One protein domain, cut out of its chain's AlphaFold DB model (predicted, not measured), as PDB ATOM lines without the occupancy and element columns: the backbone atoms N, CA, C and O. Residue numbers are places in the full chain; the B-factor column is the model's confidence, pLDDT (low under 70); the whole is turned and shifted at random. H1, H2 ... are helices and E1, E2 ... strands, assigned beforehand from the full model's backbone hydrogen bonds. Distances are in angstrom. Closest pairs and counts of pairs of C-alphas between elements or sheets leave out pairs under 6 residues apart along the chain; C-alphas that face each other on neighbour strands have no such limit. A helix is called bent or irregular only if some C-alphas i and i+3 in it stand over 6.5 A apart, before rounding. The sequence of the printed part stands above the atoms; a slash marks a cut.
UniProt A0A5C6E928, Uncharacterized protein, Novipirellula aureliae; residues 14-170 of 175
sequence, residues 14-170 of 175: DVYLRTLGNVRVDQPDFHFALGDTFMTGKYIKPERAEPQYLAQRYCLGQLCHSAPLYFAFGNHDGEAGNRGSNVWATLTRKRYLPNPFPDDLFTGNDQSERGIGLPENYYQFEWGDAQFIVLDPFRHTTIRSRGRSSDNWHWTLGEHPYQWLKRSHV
ATOM      1  N   ASP A  14      37.745   2.484  26.792       93.31
ATOM      2  CA  ASP A  14      37.388   1.088  26.506       93.31
ATOM      3  C   ASP A  14      36.165   0.631  27.304       93.31
ATOM      4  O   ASP A  14      35.306  -0.075  26.776       93.31
ATOM      5  N   VAL A  15      36.067   1.035  28.575       94.50
ATOM      6  CA  VAL A  15      34.896   0.724  29.405       94.50
ATOM      7  C   VAL A  15      33.667   1.430  28.851       94.50
ATOM      8  O   VAL A  15      32.631   0.790  28.699       94.50
ATOM      9  N   TYR A  16      33.781   2.705  28.477       95.31
ATOM     10  CA  TYR A  16      32.663   3.441  27.891       95.31
ATOM     11  C   TYR A  16      32.175   2.802  26.582       95.31
ATOM     12  O   TYR A  16      30.982   2.542  26.428       95.31
ATOM     13  N   LEU A  17      33.091   2.448  25.675       95.75
ATOM     14  CA  LEU A  17      32.750   1.768  24.423       95.75
ATOM     15  C   LEU A  17      32.105   0.396  24.661       95.75
ATOM     16  O   LEU A  17      31.146   0.046  23.973       95.75
ATOM     17  N   ARG A  18      32.577  -0.371  25.653       96.50
ATOM     18  CA  ARG A  18      31.941  -1.641  26.044       96.50
ATOM     19  C   ARG A  18      30.537  -1.426  26.597       96.50
ATOM     20  O   ARG A  18      29.637  -2.173  26.228       96.50
ATOM     21  N   THR A  19      30.330  -0.404  27.425       95.69
ATOM     22  CA  THR A  19      29.001  -0.046  27.937       95.69
ATOM     23  C   THR A  19      28.042   0.266  26.793       95.69
ATOM     24  O   THR A  19      26.950  -0.295  26.747       95.69
ATOM     25  N   LEU A  20      28.457   1.083  25.823       96.56
ATOM     26  CA  LEU A  20      27.645   1.381  24.637       96.56
ATOM     27  C   LEU A  20      27.384   0.132  23.782       96.56
ATOM     28  O   LEU A  20      26.287  -0.029  23.251       96.56
ATOM     29  N   GLY A  21      28.360  -0.776  23.692       96.88
ATOM     30  CA  GLY A  21      28.199  -2.082  23.052       96.88
ATOM     31  C   GLY A  21      27.129  -2.945  23.724       96.88
ATOM     32  O   GLY A  21      26.285  -3.502  23.029       96.88
ATOM     33  N   ASN A  22      27.112  -2.999  25.057       96.44
ATOM     34  CA  ASN A  22      26.083  -3.719  25.811       96.44
ATOM     35  C   ASN A  22      24.697  -3.105  25.581       96.44
ATOM     36  O   ASN A  22      23.767  -3.820  25.232       96.44
ATOM     37  N   VAL A  23      24.583  -1.774  25.663       96.75
ATOM     38  CA  VAL A  23      23.318  -1.073  25.386       96.75
ATOM     39  C   VAL A  23      22.828  -1.359  23.967       96.75
ATOM     40  O   VAL A  23      21.636  -1.525  23.750       96.75
ATOM     41  N   ARG A  24      23.728  -1.447  22.982       96.88
ATOM     42  CA  ARG A  24      23.355  -1.787  21.605       96.88
ATOM     43  C   ARG A  24      22.783  -3.203  21.486       96.88
ATOM     44  O   ARG A  24      21.874  -3.403  20.683       96.88
ATOM     45  N   VAL A  25      23.313  -4.168  22.239       97.00
ATOM     46  CA  VAL A  25      22.802  -5.552  22.259       97.00
ATOM     47  C   VAL A  25      21.366  -5.602  22.782       97.00
ATOM     48  O   VAL A  25      20.583  -6.402  22.279       97.00
ATOM     49  N   ASP A  26      20.999  -4.701  23.692       97.00
ATOM     50  CA  ASP A  26      19.633  -4.590  24.218       97.00
ATOM     51  C   ASP A  26      18.634  -3.965  23.220       97.00
ATOM     52  O   ASP A  26      17.441  -3.919  23.503       97.00
ATOM     53  N   GLN A  27      19.103  -3.493  22.054       96.62
ATOM     54  CA  GLN A  27      18.299  -2.917  20.963       96.62
ATOM     55  C   GLN A  27      17.258  -1.870  21.418       96.62
ATOM     56  O   GLN A  27      16.067  -2.033  21.146       96.62
ATOM     57  N   PRO A  28      17.669  -0.786  22.100       97.06
ATOM     58  CA  PRO A  28      16.727   0.208  22.593       97.06
ATOM     59  C   PRO A  28      16.089   0.999  21.445       97.06
ATOM     60  O   PRO A  28      16.772   1.349  20.481       97.06
ATOM     61  N   ASP A  29      14.819   1.379  21.610       96.75
ATOM     62  CA  ASP A  29      14.124   2.277  20.675       96.75
ATOM     63  C   ASP A  29      14.789   3.659  20.588       96.75
ATOM     64  O   ASP A  29      14.739   4.314  19.552       96.75
ATOM     65  N   PHE A  30      15.413   4.114  21.678       96.44
ATOM     66  CA  PHE A  30      16.134   5.384  21.771       96.44
ATOM     67  C   PHE A  30      17.123   5.390  22.943       96.44
ATOM     68  O   PHE A  30      17.005   4.630  23.908       96.44
ATOM     69  N   HIS A  31      18.099   6.295  22.893       97.00
ATOM     70  CA  HIS A  31      19.073   6.504  23.956       97.00
ATOM     71  C   HIS A  31      19.026   7.942  24.477       97.00
ATOM     72  O   HIS A  31      19.154   8.887  23.708       97.00
ATOM     73  N   PHE A  32      18.892   8.104  25.795       96.00
ATOM     74  CA  PHE A  32      18.948   9.411  26.455       96.00
ATOM     75  C   PHE A  32      20.307   9.673  27.110       96.00
ATOM     76  O   PHE A  32      20.756   8.831  27.892       96.00
ATOM     77  N   ALA A  33      20.900  10.847  26.871       94.56
ATOM     78  CA  ALA A  33      22.009  11.390  27.662       94.56
ATOM     79  C   ALA A  33      21.534  12.576  28.524       94.56
ATOM     80  O   ALA A  33      21.004  13.559  28.017       94.56
ATOM     81  N   LEU A  34      21.692  12.484  29.843       94.81
ATOM     82  CA  LEU A  34      21.048  13.368  30.825       94.81
ATOM     83  C   LEU A  34      21.956  14.512  31.311       94.81
ATOM     84  O   LEU A  34      21.870  14.924  32.463       94.81
ATOM     85  N   GLY A  35      22.802  15.031  30.421       93.56
ATOM     86  CA  GLY A  35      23.683  16.167  30.689       93.56
ATOM     87  C   GLY A  35      25.126  15.799  31.029       93.56
ATOM     88  O   GLY A  35      25.488  14.625  31.138       93.56
ATOM     89  N   ASP A  36      25.960  16.837  31.119       94.19
ATOM     90  CA  ASP A  36      27.394  16.784  31.427       94.19
ATOM     91  C   ASP A  36      28.144  15.826  30.489       94.19
ATOM     92  O   ASP A  36      28.904  14.937  30.872       94.19
ATOM     93  N   THR A  37      27.897  16.022  29.194       94.19
ATOM     94  CA  THR A  37      28.448  15.205  28.108       94.19
ATOM     95  C   THR A  37      29.740  15.807  27.552       94.19
ATOM     96  O   THR A  37      30.684  15.074  27.248       94.19
ATOM     97  N   PHE A  38      29.818  17.140  27.439       93.88
ATOM     98  CA  PHE A  38      30.922  17.838  26.758       93.88
ATOM     99  C   PHE A  38      31.854  18.585  27.714       93.88
ATOM    100  O   PHE A  38      33.011  18.847  27.384       93.88
ATOM    101  N   MET A  39      31.351  18.954  28.897       93.50
ATOM    102  CA  MET A  39      32.086  19.704  29.925       93.50
ATOM    103  C   MET A  39      32.736  21.000  29.425       93.50
ATOM    104  O   MET A  39      33.736  21.456  29.986       93.50
ATOM    105  N   THR A  40      32.169  21.643  28.401       94.81
ATOM    106  CA  THR A  40      32.656  22.910  27.828       94.81
ATOM    107  C   THR A  40      32.904  23.977  28.896       94.81
ATOM    108  O   THR A  40      33.886  24.716  28.840       94.81
ATOM    109  N   GLY A  41      32.077  24.006  29.943       89.81
ATOM    110  CA  GLY A  41      32.202  24.909  31.085       89.81
ATOM    111  C   GLY A  41      33.433  24.692  31.980       89.81
ATOM    112  O   GLY A  41      33.636  25.510  32.885       89.81
ATOM    113  N   LYS A  42      34.230  23.629  31.770       89.81
ATOM    114  CA  LYS A  42      35.545  23.409  32.409       89.81
ATOM    115  C   LYS A  42      36.697  24.101  31.657       89.81
ATOM    116  O   LYS A  42      37.773  24.260  32.228       89.81
ATOM    117  N   TYR A  43      36.494  24.554  30.417       91.12
ATOM    118  CA  TYR A  43      37.543  25.180  29.610       91.12
ATOM    119  C   TYR A  43      37.553  26.707  29.755       91.12
ATOM    120  O   TYR A  43      36.510  27.352  29.811       91.12
ATOM    121  N   ILE A  44      38.753  27.303  29.762       88.88
ATOM    122  CA  ILE A  44      38.933  28.771  29.793       88.88
ATOM    123  C   ILE A  44      38.333  29.425  28.541       88.88
ATOM    124  O   ILE A  44      37.751  30.504  28.613       88.88
ATOM    125  N   LYS A  45      38.512  28.770  27.391       94.00
ATOM    126  CA  LYS A  45      37.938  29.155  26.104       94.00
ATOM    127  C   LYS A  45      37.072  28.000  25.611       94.00
ATOM    128  O   LYS A  45      37.604  26.886  25.567       94.00
ATOM    129  N   PRO A  46      35.796  28.228  25.267       94.88
ATOM    130  CA  PRO A  46      34.885  27.145  24.916       94.88
ATOM    131  C   PRO A  46      35.366  26.356  23.691       94.88
ATOM    132  O   PRO A  46      35.250  25.138  23.688       94.88
ATOM    133  N   GLU A  47      36.048  26.999  22.739       96.50
ATOM    134  CA  GLU A  47      36.617  26.377  21.532       96.50
ATOM    135  C   GLU A  47      37.553  25.205  21.834       96.50
ATOM    136  O   GLU A  47      37.661  24.259  21.059       96.50
ATOM    137  N   ARG A  48      38.219  25.233  22.994       96.31
ATOM    138  CA  ARG A  48      39.113  24.149  23.419       96.31
ATOM    139  C   ARG A  48      38.369  22.865  23.786       96.31
ATOM    140  O   ARG A  48      39.016  21.831  23.904       96.31
ATOM    141  N   ALA A  49      37.051  22.927  23.959       96.38
ATOM    142  CA  ALA A  49      36.209  21.770  24.215       96.38
ATOM    143  C   ALA A  49      35.826  21.014  22.933       96.38
ATOM    144  O   ALA A  49      35.299  19.915  23.041       96.38
ATOM    145  N   GLU A  50      36.090  21.535  21.725       97.38
ATOM    146  CA  GLU A  50      35.706  20.867  20.466       97.38
ATOM    147  C   GLU A  50      36.148  19.389  20.370       97.38
ATOM    148  O   GLU A  50      35.329  18.560  19.961       97.38
ATOM    149  N   PRO A  51      37.359  18.993  20.816       96.31
ATOM    150  CA  PRO A  51      37.746  17.583  20.849       96.31
ATOM    151  C   PRO A  51      36.804  16.695  21.678       96.31
ATOM    152  O   PRO A  51      36.615  15.536  21.320       96.31
ATOM    153  N   GLN A  52      36.174  17.224  22.735       95.69
ATOM    154  CA  GLN A  52      35.185  16.487  23.533       95.69
ATOM    155  C   GLN A  52      33.919  16.198  22.723       95.69
ATOM    156  O   GLN A  52      33.412  15.081  22.758       95.69
ATOM    157  N   TYR A  53      33.443  17.156  21.921       97.19
ATOM    158  CA  TYR A  53      32.305  16.938  21.019       97.19
ATOM    159  C   TYR A  53      32.617  15.875  19.962       97.19
ATOM    160  O   TYR A  53      31.784  15.012  19.690       97.19
ATOM    161  N   LEU A  54      33.823  15.903  19.386       97.50
ATOM    162  CA  LEU A  54      34.257  14.909  18.399       97.50
ATOM    163  C   LEU A  54      34.394  13.511  19.011       97.50
ATOM    164  O   LEU A  54      33.947  12.535  18.409       97.50
ATOM    165  N   ALA A  55      34.974  13.418  20.208       96.00
ATOM    166  CA  ALA A  55      35.122  12.153  20.912       96.00
ATOM    167  C   ALA A  55      33.755  11.568  21.302       96.00
ATOM    168  O   ALA A  55      33.489  10.402  21.016       96.00
ATOM    169  N   GLN A  56      32.843  12.387  21.839       96.31
ATOM    170  CA  GLN A  56      31.474  11.953  22.128       96.31
ATOM    171  C   GLN A  56      30.727  11.533  20.866       96.31
ATOM    172  O   GLN A  56      30.079  10.492  20.866       96.31
ATOM    173  N   ARG A  57      30.863  12.275  19.760       96.25
ATOM    174  CA  ARG A  57      30.277  11.885  18.471       96.25
ATOM    175  C   ARG A  57      30.777  10.515  18.010       96.25
ATOM    176  O   ARG A  57      29.979   9.724  17.514       96.25
ATOM    177  N   TYR A  58      32.066  10.220  18.178       96.44
ATOM    178  CA  TYR A  58      32.619   8.901  17.863       96.44
ATOM    179  C   TYR A  58      32.047   7.801  18.768       96.44
ATOM    180  O   TYR A  58      31.589   6.777  18.260       96.44
ATOM    181  N   CYS A  59      32.056   8.016  20.088       96.25
ATOM    182  CA  CYS A  59      31.566   7.042  21.063       96.25
ATOM    183  C   CYS A  59      30.071   6.774  20.873       96.25
ATOM    184  O   CYS A  59      29.683   5.641  20.603       96.25
ATOM    185  N   LEU A  60      29.241   7.816  20.923       95.88
ATOM    186  CA  LEU A  60      27.792   7.714  20.745       95.88
ATOM    187  C   LEU A  60      27.430   7.156  19.367       95.88
ATOM    188  O   LEU A  60      26.491   6.378  19.255       95.88
ATOM    189  N   GLY A  61      28.229   7.441  18.335       95.94
ATOM    190  CA  GLY A  61      28.077   6.842  17.009       95.94
ATOM    191  C   GLY A  61      28.148   5.308  16.988       95.94
ATOM    192  O   GLY A  61      27.588   4.703  16.079       95.94
ATOM    193  N   GLN A  62      28.757   4.659  17.989       96.12
ATOM    194  CA  GLN A  62      28.778   3.190  18.095       96.12
ATOM    195  C   GLN A  62      27.406   2.586  18.443       96.12
ATOM    196  O   GLN A  62      27.145   1.422  18.120       96.12
ATOM    197  N   LEU A  63      26.532   3.375  19.072       96.19
ATOM    198  CA  LEU A  63      25.163   3.007  19.438       96.19
ATOM    199  C   LEU A  63      24.137   3.665  18.504       96.19
ATOM    200  O   LEU A  63      23.203   3.019  18.033       96.19
ATOM    201  N   CYS A  64      24.323   4.947  18.202       95.44
ATOM    202  CA  CYS A  64      23.283   5.789  17.619       95.44
ATOM    203  C   CYS A  64      23.093   5.640  16.105       95.44
ATOM    204  O   CYS A  64      22.270   6.335  15.520       95.44
ATOM    205  N   HIS A  65      23.803   4.703  15.469       94.25
ATOM    206  CA  HIS A  65      23.441   4.227  14.128       94.25
ATOM    207  C   HIS A  65      22.182   3.337  14.144       94.25
ATOM    208  O   HIS A  65      21.554   3.179  13.103       94.25
ATOM    209  N   SER A  66      21.803   2.789  15.309       95.69
ATOM    210  CA  SER A  66      20.624   1.924  15.472       95.69
ATOM    211  C   SER A  66      19.607   2.407  16.511       95.69
ATOM    212  O   SER A  66      18.509   1.869  16.546       95.69
ATOM    213  N   ALA A  67      19.951   3.392  17.345       96.69
ATOM    214  CA  ALA A  67      19.054   3.974  18.347       96.69
ATOM    215  C   ALA A  67      19.181   5.512  18.349       96.69
ATOM    216  O   ALA A  67      20.257   6.016  18.685       96.69
ATOM    217  N   PRO A  68      18.130   6.275  17.991       95.38
ATOM    218  CA  PRO A  68      18.136   7.734  18.054       95.38
ATOM    219  C   PRO A  68      18.630   8.266  19.403       95.38
ATOM    220  O   PRO A  68      18.258   7.755  20.462       95.38
ATOM    221  N   LEU A  69      19.483   9.291  19.354       95.75
ATOM    222  CA  LEU A  69      20.008   9.964  20.537       95.75
ATOM    223  C   LEU A  69      19.153  11.184  20.876       95.75
ATOM    224  O   LEU A  69      18.971  12.063  20.039       95.75
ATOM    225  N   TYR A  70      18.745  11.274  22.134       95.94
ATOM    226  CA  TYR A  70      18.110  12.443  22.730       95.94
ATOM    227  C   TYR A  70      18.943  12.886  23.929       95.94
ATOM    228  O   TYR A  70      19.434  12.045  24.683       95.94
ATOM    229  N   PHE A  71      19.131  14.185  24.145       93.06
ATOM    230  CA  PHE A  71      19.860  14.636  25.329       93.06
ATOM    231  C   PHE A  71      19.236  15.839  26.026       93.06
ATOM    232  O   PHE A  71      18.684  16.742  25.392       93.06
ATOM    233  N   ALA A  72      19.351  15.812  27.353       94.38
ATOM    234  CA  ALA A  72      19.175  16.952  28.237       94.38
ATOM    235  C   ALA A  72      20.539  17.605  28.494       94.38
ATOM    236  O   ALA A  72      21.589  16.980  28.321       94.38
ATOM    237  N   PHE A  73      20.523  18.861  28.922       92.81
ATOM    238  CA  PHE A  73      21.741  19.631  29.156       92.81
ATOM    239  C   PHE A  73      22.149  19.565  30.609       92.81
ATOM    240  O   PHE A  73      21.299  19.673  31.490       92.81
ATOM    241  N   GLY A  74      23.451  19.447  30.845       92.38
ATOM    242  CA  GLY A  74      24.060  19.607  32.155       92.38
ATOM    243  C   GLY A  74      24.603  21.020  32.375       92.38
ATOM    244  O   GLY A  74      24.811  21.811  31.446       92.38
ATOM    245  N   ASN A  75      24.876  21.356  33.634       90.31
ATOM    246  CA  ASN A  75      25.403  22.665  34.024       90.31
ATOM    247  C   ASN A  75      26.844  22.896  33.529       90.31
ATOM    248  O   ASN A  75      27.313  24.047  33.521       90.31
ATOM    249  N   HIS A  76      27.556  21.836  33.134       93.00
ATOM    250  CA  HIS A  76      28.908  21.911  32.595       93.00
ATOM    251  C   HIS A  76      28.984  21.858  31.065       93.00
ATOM    252  O   HIS A  76      30.054  22.151  30.532       93.00
ATOM    253  N   ASP A  77      27.888  21.633  30.337       94.75
ATOM    254  CA  ASP A  77      27.900  21.579  28.861       94.75
ATOM    255  C   ASP A  77      28.128  22.942  28.183       94.75
ATOM    256  O   ASP A  77      28.324  23.034  26.975       94.75
ATOM    257  N   GLY A  78      28.182  24.021  28.969       93.19
ATOM    258  CA  GLY A  78      28.556  25.354  28.495       93.19
ATOM    259  C   GLY A  78      27.419  26.135  27.841       93.19
ATOM    260  O   GLY A  78      27.658  27.256  27.394       93.19
ATOM    261  N   GLU A  79      26.197  25.600  27.840       94.62
ATOM    262  CA  GLU A  79      25.007  26.250  27.271       94.62
ATOM    263  C   GLU A  79      24.216  27.108  28.269       94.62
ATOM    264  O   GLU A  79      23.290  27.811  27.867       94.62
ATOM    265  N   ALA A  80      24.612  27.136  29.545       91.19
ATOM    266  CA  ALA A  80      23.984  27.994  30.548       91.19
ATOM    267  C   ALA A  80      24.158  29.490  30.214       91.19
ATOM    268  O   ALA A  80      25.271  29.952  29.920       91.19
ATOM    269  N   GLY A  81      23.081  30.273  30.336       86.69
ATOM    270  CA  GLY A  81      23.066  31.697  29.975       86.69
ATOM    271  C   GLY A  81      24.057  32.555  30.771       86.69
ATOM    272  O   GLY A  81      24.540  33.574  30.287       86.69
ATOM    273  N   ASN A  82      24.444  32.115  31.970       81.38
ATOM    274  CA  ASN A  82      25.392  32.820  32.835       81.38
ATOM    275  C   ASN A  82      26.885  32.537  32.535       81.38
ATOM    276  O   ASN A  82      27.769  33.062  33.228       81.38
ATOM    277  N   ARG A  83      27.222  31.696  31.546       78.38
ATOM    278  CA  ARG A  83      28.616  31.275  31.273       78.38
ATOM    279  C   ARG A  83      29.311  32.090  30.181       78.38
ATOM    280  O   ARG A  83      30.529  32.214  30.250       78.38
ATOM    281  N   GLY A  84      28.569  32.656  29.226       83.50
ATOM    282  CA  GLY A  84      29.113  33.364  28.053       83.50
ATOM    283  C   GLY A  84      29.659  32.447  26.947       83.50
ATOM    284  O   GLY A  84      29.998  32.921  25.869       83.50
ATOM    285  N   SER A  85      29.713  31.134  27.187       91.38
ATOM    286  CA  SER A  85      30.061  30.099  26.204       91.38
ATOM    287  C   SER A  85      28.861  29.598  25.395       91.38
ATOM    288  O   SER A  85      29.037  28.804  24.476       91.38
ATOM    289  N   ASN A  86      27.651  30.039  25.741       92.50
ATOM    290  CA  ASN A  86      26.392  29.446  25.308       92.50
ATOM    291  C   ASN A  86      26.195  29.489  23.788       92.50
ATOM    292  O   ASN A  86      25.787  28.491  23.211       92.50
ATOM    293  N   VAL A  87      26.562  30.590  23.122       94.88
ATOM    294  CA  VAL A  87      26.463  30.702  21.654       94.88
ATOM    295  C   VAL A  87      27.348  29.671  20.956       94.88
ATOM    296  O   VAL A  87      26.875  28.911  20.115       94.88
ATOM    297  N   TRP A  88      28.633  29.624  21.318       96.44
ATOM    298  CA  TRP A  88      29.576  28.698  20.698       96.44
ATOM    299  C   TRP A  88      29.222  27.239  21.007       96.44
ATOM    300  O   TRP A  88      29.246  26.401  20.104       96.44
ATOM    301  N   ALA A  89      28.858  26.942  22.259       96.81
ATOM    302  CA  ALA A  89      28.510  25.594  22.700       96.81
ATOM    303  C   ALA A  89      27.280  25.066  21.948       96.81
ATOM    304  O   ALA A  89      27.346  23.968  21.396       96.81
ATOM    305  N   THR A  90      26.220  25.877  21.814       96.69
ATOM    306  CA  THR A  90      25.022  25.485  21.058       96.69
ATOM    307  C   THR A  90      25.338  25.251  19.582       96.69
ATOM    308  O   THR A  90      24.960  24.222  19.032       96.69
ATOM    309  N   LEU A  91      26.064  26.161  18.920       97.50
ATOM    310  CA  LEU A  91      26.407  26.000  17.499       97.50
ATOM    311  C   LEU A  91      27.266  24.753  17.246       97.50
ATOM    312  O   LEU A  91      27.040  24.022  16.281       97.50
ATOM    313  N   THR A  92      28.230  24.493  18.128       97.94
ATOM    314  CA  THR A  92      29.120  23.330  18.035       97.94
ATOM    315  C   THR A  92      28.355  22.036  18.258       97.94
ATOM    316  O   THR A  92      28.503  21.087  17.487       97.94
ATOM    317  N   ARG A  93      27.476  22.008  19.260       96.75
ATOM    318  CA  ARG A  93      26.609  20.865  19.503       96.75
ATOM    319  C   ARG A  93      25.703  20.588  18.311       96.75
ATOM    320  O   ARG A  93      25.744  19.481  17.796       96.75
ATOM    321  N   LYS A  94      24.960  21.584  17.821       96.69
ATOM    322  CA  LYS A  94      24.067  21.440  16.656       96.69
ATOM    323  C   LYS A  94      24.791  20.891  15.425       96.69
ATOM    324  O   LYS A  94      24.220  20.132  14.652       96.69
ATOM    325  N   ARG A  95      26.070  21.241  15.255       97.06
ATOM    326  CA  ARG A  95      26.907  20.725  14.165       97.06
ATOM    327  C   ARG A  95      27.229  19.232  14.297       97.06
ATOM    328  O   ARG A  95      27.341  18.560  13.274       97.06
ATOM    329  N   TYR A  96      27.454  18.731  15.510       96.50
ATOM    330  CA  TYR A  96      27.968  17.372  15.727       96.50
ATOM    331  C   TYR A  96      26.918  16.380  16.227       96.50
ATOM    332  O   TYR A  96      26.961  15.213  15.840       96.50
ATOM    333  N   LEU A  97      26.020  16.840  17.093       95.38
ATOM    334  CA  LEU A  97      25.020  16.086  17.841       95.38
ATOM    335  C   LEU A  97      23.784  16.999  18.021       95.38
ATOM    336  O   LEU A  97      23.602  17.557  19.104       95.38
ATOM    337  N   PRO A  98      22.996  17.269  16.964       94.88
ATOM    338  CA  PRO A  98      21.786  18.082  17.078       94.88
ATOM    339  C   PRO A  98      20.729  17.377  17.929       94.88
ATOM    340  O   PRO A  98      20.676  16.149  17.981       94.88
ATOM    341  N   ASN A  99      19.897  18.175  18.590       95.94
ATOM    342  CA  ASN A  99      18.691  17.687  19.254       95.94
ATOM    343  C   ASN A  99      17.499  17.923  18.311       95.94
ATOM    344  O   ASN A  99      17.631  18.642  17.316       95.94
ATOM    345  N   PRO A 100      16.322  17.367  18.625       95.44
ATOM    346  CA  PRO A 100      15.108  17.712  17.907       95.44
ATOM    347  C   PRO A 100      14.790  19.212  17.961       95.44
ATOM    348  O   PRO A 100      15.125  19.918  18.919       95.44
ATOM    349  N   PHE A 101      14.100  19.679  16.928       93.19
ATOM    350  CA  PHE A 101      13.520  21.014  16.828       93.19
ATOM    351  C   PHE A 101      12.018  20.882  16.521       93.19
ATOM    352  O   PHE A 101      11.611  19.821  16.054       93.19
ATOM    353  N   PRO A 102      11.199  21.921  16.771       94.56
ATOM    354  CA  PRO A 102       9.776  21.911  16.448       94.56
ATOM    355  C   PRO A 102       9.452  21.428  15.035       94.56
ATOM    356  O   PRO A 102       9.877  22.048  14.056       94.56
ATOM    357  N   ASP A 103       8.639  20.382  14.949       94.62
ATOM    358  CA  ASP A 103       8.051  19.849  13.723       94.62
ATOM    359  C   ASP A 103       6.721  19.131  14.041       94.62
ATOM    360  O   ASP A 103       6.068  19.445  15.038       94.62
ATOM    361  N   ASP A 104       6.289  18.201  13.186       93.19
ATOM    362  CA  ASP A 104       5.052  17.440  13.393       93.19
ATOM    363  C   ASP A 104       5.136  16.449  14.573       93.19
ATOM    364  O   ASP A 104       4.104  16.066  15.125       93.19
ATOM    365  N   LEU A 105       6.344  16.021  14.963       93.88
ATOM    366  CA  LEU A 105       6.586  15.034  16.020       93.88
ATOM    367  C   LEU A 105       7.050  15.684  17.332       93.88
ATOM    368  O   LEU A 105       6.704  15.207  18.416       93.88
ATOM    369  N   PHE A 106       7.827  16.763  17.244       96.00
ATOM    370  CA  PHE A 106       8.419  17.440  18.391       96.00
ATOM    371  C   PHE A 106       7.801  18.818  18.611       96.00
ATOM    372  O   PHE A 106       7.660  19.618  17.689       96.00
ATOM    373  N   THR A 107       7.507  19.153  19.869       95.00
ATOM    374  CA  THR A 107       7.134  20.526  20.254       95.00
ATOM    375  C   THR A 107       8.066  21.072  21.325       95.00
ATOM    376  O   THR A 107       8.778  20.313  21.977       95.00
ATOM    377  N   GLY A 108       8.026  22.387  21.542       93.25
ATOM    378  CA  GLY A 108       8.909  23.084  22.477       93.25
ATOM    379  C   GLY A 108      10.097  23.722  21.770       93.25
ATOM    380  O   GLY A 108      10.517  23.290  20.712       93.25
ATOM    381  N   ASN A 109      10.623  24.787  22.358       92.88
ATOM    382  CA  ASN A 109      11.748  25.555  21.842       92.88
ATOM    383  C   ASN A 109      11.495  26.212  20.476       92.88
ATOM    384  O   ASN A 109      12.299  26.138  19.550       92.88
ATOM    385  N   ASP A 110      10.356  26.904  20.401       91.81
ATOM    386  CA  ASP A 110       9.888  27.711  19.268       91.81
ATOM    387  C   ASP A 110      10.460  29.145  19.251       91.81
ATOM    388  O   ASP A 110      10.151  29.935  18.358       91.81
ATOM    389  N   GLN A 111      11.307  29.493  20.226       93.25
ATOM    390  CA  GLN A 111      11.920  30.812  20.341       93.25
ATOM    391  C   GLN A 111      13.313  30.827  19.707       93.25
ATOM    392  O   GLN A 111      14.230  30.133  20.143       93.25
ATOM    393  N   SER A 112      13.491  31.665  18.685       93.81
ATOM    394  CA  SER A 112      14.796  31.854  18.054       93.81
ATOM    395  C   SER A 112      15.678  32.807  18.859       93.81
ATOM    396  O   SER A 112      15.280  33.919  19.198       93.81
ATOM    397  N   GLU A 113      16.938  32.424  19.044       93.19
ATOM    398  CA  GLU A 113      17.982  33.262  19.624       93.19
ATOM    399  C   GLU A 113      18.902  33.849  18.541       93.19
ATOM    400  O   GLU A 113      19.258  33.199  17.547       93.19
ATOM    401  N   ARG A 114      19.332  35.102  18.735       91.44
ATOM    402  CA  ARG A 114      20.225  35.793  17.795       91.44
ATOM    403  C   ARG A 114      21.544  35.029  17.649       91.44
ATOM    404  O   ARG A 114      22.268  34.837  18.619       91.44
ATOM    405  N   GLY A 115      21.883  34.673  16.410       91.38
ATOM    406  CA  GLY A 115      23.138  33.994  16.071       91.38
ATOM    407  C   GLY A 115      23.132  32.475  16.274       91.38
ATOM    408  O   GLY A 115      24.144  31.847  15.991       91.38
ATOM    409  N   ILE A 116      22.019  31.888  16.731       94.31
ATOM    410  CA  ILE A 116      21.896  30.446  17.017       94.31
ATOM    411  C   ILE A 116      20.680  29.821  16.306       94.31
ATOM    412  O   ILE A 116      20.692  28.630  15.971       94.31
ATOM    413  N   GLY A 117      19.640  30.621  16.042       95.88
ATOM    414  CA  GLY A 117      18.342  30.109  15.605       95.88
ATOM    415  C   GLY A 117      17.625  29.453  16.783       95.88
ATOM    416  O   GLY A 117      17.716  29.952  17.904       95.88
ATOM    417  N   LEU A 118      16.959  28.323  16.548       95.75
ATOM    418  CA  LEU A 118      16.362  27.529  17.624       95.75
ATOM    419  C   LEU A 118      17.462  26.820  18.437       95.75
ATOM    420  O   LEU A 118      18.295  26.128  17.837       95.75
ATOM    421  N   PRO A 119      17.500  26.974  19.774       94.75
ATOM    422  CA  PRO A 119      18.542  26.373  20.609       94.75
ATOM    423  C   PRO A 119      18.559  24.841  20.680       94.75
ATOM    424  O   PRO A 119      19.538  24.294  21.151       94.75
ATOM    425  N   GLU A 120      17.510  24.148  20.242       95.75
ATOM    426  CA  GLU A 120      17.243  22.710  20.450       95.75
ATOM    427  C   GLU A 120      17.433  22.222  21.904       95.75
ATOM    428  O   GLU A 120      18.036  21.167  22.133       95.75
ATOM    429  N   ASN A 121      16.994  23.009  22.898       94.69
ATOM    430  CA  ASN A 121      17.354  22.756  24.295       94.69
ATOM    431  C   ASN A 121      16.246  22.189  25.202       94.69
ATOM    432  O   ASN A 121      16.542  21.581  26.225       94.69
ATOM    433  N   TYR A 122      14.980  22.316  24.819       96.12
ATOM    434  CA  TYR A 122      13.859  21.641  25.475       96.12
ATOM    435  C   TYR A 122      12.851  21.198  24.422       96.12
ATOM    436  O   TYR A 122      12.650  21.886  23.423       96.12
ATOM    437  N   TYR A 123      12.249  20.034  24.622       96.69
ATOM    438  CA  TYR A 123      11.307  19.466  23.666       96.69
ATOM    439  C   TYR A 123      10.459  18.386  24.326       96.69
ATOM    440  O   TYR A 123      10.790  17.870  25.394       96.69
ATOM    441  N   GLN A 124       9.370  18.024  23.667       96.69
ATOM    442  CA  GLN A 124       8.598  16.838  23.999       96.69
ATOM    443  C   GLN A 124       8.229  16.066  22.742       96.69
ATOM    444  O   GLN A 124       8.138  16.653  21.664       96.69
ATOM    445  N   PHE A 125       7.935  14.787  22.925       95.81
ATOM    446  CA  PHE A 125       7.341  13.918  21.918       95.81
ATOM    447  C   PHE A 125       6.599  12.772  22.608       95.81
ATOM    448  O   PHE A 125       6.742  12.554  23.815       95.81
ATOM    449  N   GLU A 126       5.810  12.040  21.834       95.69
ATOM    450  CA  GLU A 126       5.102  10.850  22.294       95.69
ATOM    451  C   GLU A 126       5.649   9.617  21.577       95.69
ATOM    452  O   GLU A 126       6.017   9.664  20.402       95.69
ATOM    453  N   TRP A 127       5.731   8.507  22.304       95.12
ATOM    454  CA  TRP A 127       6.107   7.209  21.764       95.12
ATOM    455  C   TRP A 127       5.208   6.136  22.373       95.12
ATOM    456  O   TRP A 127       5.339   5.793  23.551       95.12
ATOM    457  N   GLY A 128       4.264   5.634  21.575       94.81
ATOM    458  CA  GLY A 128       3.167   4.811  22.086       94.81
ATOM    459  C   GLY A 128       2.344   5.592  23.113       94.81
ATOM    460  O   GLY A 128       1.980   6.737  22.870       94.81
ATOM    461  N   ASP A 129       2.117   4.992  24.280       94.50
ATOM    462  CA  ASP A 129       1.327   5.591  25.365       94.50
ATOM    463  C   ASP A 129       2.175   6.436  26.340       94.50
ATOM    464  O   ASP A 129       1.726   6.787  27.434       94.50
ATOM    465  N   ALA A 130       3.430   6.736  25.983       94.50
ATOM    466  CA  ALA A 130       4.359   7.486  26.822       94.50
ATOM    467  C   ALA A 130       4.671   8.866  26.232       94.50
ATOM    468  O   ALA A 130       5.070   8.990  25.074       94.50
ATOM    469  N   GLN A 131       4.567   9.898  27.071       94.88
ATOM    470  CA  GLN A 131       5.019  11.252  26.760       94.88
ATOM    471  C   GLN A 131       6.399  11.495  27.378       94.88
ATOM    472  O   GLN A 131       6.593  11.330  28.584       94.88
ATOM    473  N   PHE A 132       7.346  11.933  26.554       95.94
ATOM    474  CA  PHE A 132       8.687  12.321  26.977       95.94
ATOM    475  C   PHE A 132       8.791  13.837  26.964       95.94
ATOM    476  O   PHE A 132       8.496  14.464  25.953       95.94
ATOM    477  N   ILE A 133       9.234  14.423  28.076       96.25
ATOM    478  CA  ILE A 133       9.459  15.864  28.209       96.25
ATOM    479  C   ILE A 133      10.906  16.074  28.651       96.25
ATOM    480  O   ILE A 133      11.297  15.668  29.745       96.25
ATOM    481  N   VAL A 134      11.696  16.721  27.799       96.12
ATOM    482  CA  VAL A 134      13.095  17.068  28.054       96.12
ATOM    483  C   VAL A 134      13.183  18.561  28.349       96.12
ATOM    484  O   VAL A 134      12.708  19.389  27.573       96.12
ATOM    485  N   LEU A 135      13.788  18.900  29.487       94.88
ATOM    486  CA  LEU A 135      13.886  20.264  29.998       94.88
ATOM    487  C   LEU A 135      15.343  20.718  30.096       94.88
ATOM    488  O   LEU A 135      16.240  19.914  30.347       94.88
ATOM    489  N   ASP A 136      15.546  22.029  29.990       93.88
ATOM    490  CA  ASP A 136      16.824  22.691  30.245       93.88
ATOM    491  C   ASP A 136      16.673  23.692  31.403       93.88
ATOM    492  O   ASP A 136      16.140  24.791  31.216       93.88
ATOM    493  N   PRO A 137      17.135  23.339  32.616       90.12
ATOM    494  CA  PRO A 137      17.086  24.234  33.772       90.12
ATOM    495  C   PRO A 137      18.223  25.277  33.788       90.12
ATOM    496  O   PRO A 137      18.320  26.093  34.710       90.12
ATOM    497  N   PHE A 138      19.116  25.266  32.796       91.31
ATOM    498  CA  PHE A 138      20.375  26.001  32.810       91.31
ATOM    499  C   PHE A 138      20.405  27.176  31.830       91.31
ATOM    500  O   PHE A 138      20.936  28.234  32.185       91.31
ATOM    501  N   ARG A 139      19.833  27.045  30.625       91.88
ATOM    502  CA  ARG A 139      19.889  28.091  29.582       91.88
ATOM    503  C   ARG A 139      19.388  29.444  30.061       91.88
ATOM    504  O   ARG A 139      20.057  30.454  29.849       91.88
ATOM    505  N   HIS A 140      18.244  29.452  30.737       90.12
ATOM    506  CA  HIS A 140      17.570  30.676  31.176       90.12
ATOM    507  C   HIS A 140      18.051  31.179  32.542       90.12
ATOM    508  O   HIS A 140      17.663  32.263  32.981       90.12
ATOM    509  N   THR A 141      18.962  30.449  33.186       84.88
ATOM    510  CA  THR A 141      19.613  30.885  34.419       84.88
ATOM    511  C   THR A 141      20.747  31.863  34.091       84.88
ATOM    512  O   THR A 141      21.850  31.472  33.702       84.88
ATOM    513  N   THR A 142      20.481  33.164  34.238       77.06
ATOM    514  CA  THR A 142      21.414  34.254  33.877       77.06
ATOM    515  C   THR A 142      22.259  34.764  35.046       77.06
ATOM    516  O   THR A 142      23.290  35.405  34.833       77.06
ATOM    517  N   ILE A 143      21.893  34.423  36.285       74.19
ATOM    518  CA  ILE A 143      22.641  34.784  37.493       74.19
ATOM    519  C   ILE A 143      23.574  33.626  37.872       74.19
ATOM    520  O   ILE A 143      23.183  32.458  37.876       74.19
ATOM    521  N   ARG A 144      24.842  33.925  38.174       64.25
ATOM    522  CA  ARG A 144      25.782  32.927  38.710       64.25
ATOM    523  C   ARG A 144      25.558  32.774  40.210       64.25
ATOM    524  O   ARG A 144      25.990  33.633  40.971       64.25
ATOM    525  N   SER A 145      24.975  31.661  40.643       58.88
ATOM    526  CA  SER A 145      24.978  31.294  42.062       58.88
ATOM    527  C   SER A 145      26.355  30.709  42.417       58.88
ATOM    528  O   SER A 145      26.648  29.550  42.132       58.88
ATOM    529  N   ARG A 146      27.275  31.535  42.934       53.69
ATOM    530  CA  ARG A 146      28.547  31.077  43.525       53.69
ATOM    531  C   ARG A 146      28.672  31.610  44.950       53.69
ATOM    532  O   ARG A 146      28.661  32.817  45.152       53.69
ATOM    533  N   GLY A 147      28.885  30.706  45.909       53.22
ATOM    534  CA  GLY A 147      29.200  31.029  47.304       53.22
ATOM    535  C   GLY A 147      28.087  30.696  48.302       53.22
ATOM    536  O   GLY A 147      27.026  30.209  47.933       53.22
ATOM    537  N   ARG A 148      28.357  30.979  49.586       44.03
ATOM    538  CA  ARG A 148      27.571  30.653  50.804       44.03
ATOM    539  C   ARG A 148      26.141  31.235  50.859       44.03
ATOM    540  O   ARG A 148      25.461  31.072  51.862       44.03
ATOM    541  N   SER A 149      25.717  31.908  49.793       52.12
ATOM    542  CA  SER A 149      24.378  32.447  49.542       52.12
ATOM    543  C   SER A 149      23.770  31.716  48.336       52.12
ATOM    544  O   SER A 149      23.376  32.338  47.350       52.12
ATOM    545  N   SER A 150      23.793  30.382  48.366       54.16
ATOM    546  CA  SER A 150      23.251  29.533  47.306       54.16
ATOM    547  C   SER A 150      21.733  29.515  47.399       54.16
ATOM    548  O   SER A 150      21.141  28.559  47.903       54.16
ATOM    549  N   ASP A 151      21.100  30.595  46.959       61.72
ATOM    550  CA  ASP A 151      19.673  30.534  46.752       61.72
ATOM    551  C   ASP A 151      19.403  29.721  45.478       61.72
ATOM    552  O   ASP A 151      19.740  30.128  44.361       61.72
ATOM    553  N   ASN A 152      18.853  28.521  45.659       65.19
ATOM    554  CA  ASN A 152      18.483  27.641  44.556       65.19
ATOM    555  C   ASN A 152      17.321  28.222  43.729       65.19
ATOM    556  O   ASN A 152      17.085  27.747  42.621       65.19
ATOM    557  N   TRP A 153      16.657  29.287  44.199       67.62
ATOM    558  CA  TRP A 153      15.647  30.029  43.438       67.62
ATOM    559  C   TRP A 153      16.201  30.761  42.208       67.62
ATOM    560  O   TRP A 153      15.429  31.216  41.368       67.62
ATOM    561  N   HIS A 154      17.525  30.878  42.062       72.50
ATOM    562  CA  HIS A 154      18.122  31.471  40.863       72.50
ATOM    563  C   HIS A 154      18.050  30.567  39.626       72.50
ATOM    564  O   HIS A 154      18.184  31.080  38.514       72.50
ATOM    565  N   TRP A 155      17.850  29.257  39.799       80.25
ATOM    566  CA  TRP A 155      17.654  28.342  38.678       80.25
ATOM    567  C   TRP A 155      16.237  28.482  38.135       80.25
ATOM    568  O   TRP A 155      15.263  28.435  38.884       80.25
ATOM    569  N   THR A 156      16.113  28.652  36.823       85.62
ATOM    570  CA  THR A 156      14.811  28.839  36.185       85.62
ATOM    571  C   THR A 156      14.763  28.179  34.817       85.62
ATOM    572  O   THR A 156      15.726  28.232  34.053       85.62
ATOM    573  N   LEU A 157      13.598  27.611  34.496       87.81
ATOM    574  CA  LEU A 157      13.252  27.208  33.133       87.81
ATOM    575  C   LEU A 157      13.092  28.421  32.210       87.81
ATOM    576  O   LEU A 157      13.134  28.269  31.001       87.81
ATOM    577  N   GLY A 158      12.896  29.623  32.756       89.88
ATOM    578  CA  GLY A 158      12.465  30.789  31.995       89.88
ATOM    579  C   GLY A 158      10.961  30.773  31.708       89.88
ATOM    580  O   GLY A 158      10.296  29.742  31.790       89.88
ATOM    581  N   GLU A 159      10.417  31.941  31.367       91.00
ATOM    582  CA  GLU A 159       8.971  32.125  31.186       91.00
ATOM    583  C   GLU A 159       8.417  31.285  30.028       91.00
ATOM    584  O   GLU A 159       7.438  30.561  30.195       91.00
ATOM    585  N   HIS A 160       9.055  31.336  28.855       92.12
ATOM    586  CA  HIS A 160       8.561  30.625  27.674       92.12
ATOM    587  C   HIS A 160       8.553  29.098  27.856       92.12
ATOM    588  O   HIS A 160       7.490  28.504  27.638       92.12
ATOM    589  N   PRO A 161       9.649  28.447  28.300       92.56
ATOM    590  CA  PRO A 161       9.635  27.003  28.534       92.56
ATOM    591  C   PRO A 161       8.681  26.607  29.664       92.56
ATOM    592  O   PRO A 161       7.996  25.595  29.552       92.56
ATOM    593  N   TYR A 162       8.547  27.427  30.713       93.06
ATOM    594  CA  TYR A 162       7.577  27.182  31.782       93.06
ATOM    595  C   TYR A 162       6.123  27.215  31.282       93.06
ATOM    596  O   TYR A 162       5.345  26.300  31.556       93.06
ATOM    597  N   GLN A 163       5.745  28.242  30.513       92.69
ATOM    598  CA  GLN A 163       4.392  28.347  29.961       92.69
ATOM    599  C   GLN A 163       4.104  27.250  28.933       92.69
ATOM    600  O   GLN A 163       2.972  26.772  28.859       92.69
ATOM    601  N   TRP A 164       5.105  26.857  28.140       94.19
ATOM    602  CA  TRP A 164       5.010  25.699  27.252       94.19
ATOM    603  C   TRP A 164       4.732  24.421  28.049       94.19
ATOM    604  O   TRP A 164       3.696  23.801  27.822       94.19
ATOM    605  N   LEU A 165       5.561  24.116  29.053       94.06
ATOM    606  CA  LEU A 165       5.421  22.926  29.895       94.06
ATOM    607  C   LEU A 165       4.038  22.855  30.547       94.06
ATOM    608  O   LEU A 165       3.378  21.820  30.522       94.06
ATOM    609  N   LYS A 166       3.542  23.979  31.073       92.25
ATOM    610  CA  LYS A 166       2.205  24.051  31.674       92.25
ATOM    611  C   LYS A 166       1.097  23.618  30.707       92.25
ATOM    612  O   LYS A 166       0.114  23.029  31.150       92.25
ATOM    613  N   ARG A 167       1.230  23.905  29.407       89.81
ATOM    614  CA  ARG A 167       0.258  23.487  28.380       89.81
ATOM    615  C   ARG A 167       0.409  22.016  28.006       89.81
ATOM    616  O   ARG A 167      -0.606  21.370  27.761       89.81
ATOM    617  N   SER A 168       1.626  21.481  28.032       81.50
ATOM    618  CA  SER A 168       1.926  20.076  27.726       81.50
ATOM    619  C   SER A 168       1.151  19.085  28.597       81.50
ATOM    620  O   SER A 168       0.670  18.073  28.097       81.50
ATOM    621  N   HIS A 169       0.928  19.421  29.872       63.62
ATOM    622  CA  HIS A 169       0.147  18.603  30.809       63.62
ATOM    623  C   HIS A 169      -1.380  18.674  30.602       63.62
ATOM    624  O   HIS A 169      -2.109  17.810  31.084       63.62
ATOM    625  N   VAL A 170      -1.900  19.690  29.899       54.47
ATOM    626  CA  VAL A 170      -3.356  19.885  29.740       54.47
ATOM    627  C   VAL A 170      -3.954  18.935  28.696       54.47
ATOM    628  O   VAL A 170      -5.143  18.625  28.776       54.47
TER     629      VAL A 170
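AT A GLANCE: This is residues 14 to 170 of the 175 residues of an uncharacterized protein of Novipirellula aureliae (UniProt A0A5C6E928). A short pair of strands, E1 and E2, sits in the middle, with three helices on one side, where H2 lies between H1 and H3, and a strand hairpin, E3 and E4, on the other side with H4 near it. Long stretches without named elements fill much of the rest, and residues 146 to 152 stick out as a free loop. The printed part has 157 residues with four named helices and four named strands, in the order H1 E1 H2 E2 H3 E3 E4 H4; E1 and E2 form a parallel sheet, E3 and E4 an antiparallel one. The class is mixed, helices and strands, though under half of the residues are in named elements. The whole is compact, with a radius of gyration of the C-alphas of 16.2 A and spans of 45 by 43 by 32 A.

IN THESE COORDINATES: H1, residues 14 to 25, begins with C-alpha 14 at (37.388, 1.088, 26.506) and is 16.6 A long. E1 is residues 31 to 34, 9.9 A. H2, residues 46 to 64, is the longest helix at 25.4 A; it has a kink of 29 degrees near residue 53 and is irregular, with C-alphas 48 and 51 7.2 A apart. E2, residues 69 to 72, ends with C-alpha 72 at (19.175, 16.952, 28.237) and measures 10.4 A. H3 is residues 86 to 96, 15.5 A. E3, residues 123 to 127, is 13.4 A long, and E4, residues 130 to 134, 13.0 A. H4, residues 159 to 170, is 17.4 A long and ends with C-alpha 170 at (-3.356, 19.885, 29.740).

HOW THE PARTS SIT: E1 and E2 are parallel at 17 degrees, with N 33 and O 70 within hydrogen-bond range at 2.9 A. E1, H2 and E2 form a strand-helix-strand unit, two parallel neighbour strands with a helix between them along the chain, and its crossover is right-handed. H2 touches H1 with residues 59 to 63 alone, at a steep tilt of 40 degrees, the same way; the closest C-alphas, of Arg 24 and Leu 63, are 5.6 A apart. H2 also touches H3, with C-alphas of Arg 57 and Tyr 96 closest at 6.6 A, at a shallow tilt of 34 degrees, only just short of steep, the same way. H1 and H3 are apart. The closest C-alphas of E2 and E4, of Ala 72 and Val 134, are 6.1 A apart. The hairpin E3 and E4 is antiparallel at 162 degrees, with N 134 and O 123 at 2.8 A, within hydrogen-bond range. H4 is near E3 and E4, with 5 pairs of C-alphas within 10 A for each. In H1 and H3 every O i to N i+4 pair is within hydrogen-bond range; in H2 it is 9 of 15, in H4 7 of 8.

THE WHOLE: The C-alphas farthest apart, of Val 25 and Ser 149, are 46.8 A apart. The printed part has no cut. The links E1 to H2, E2 to H3, H3 to E3 and E4 to H4 are long. The mean pLDDT of the printed part is 90.8, and residues 144 to 153 and 169 to 170 are under 70.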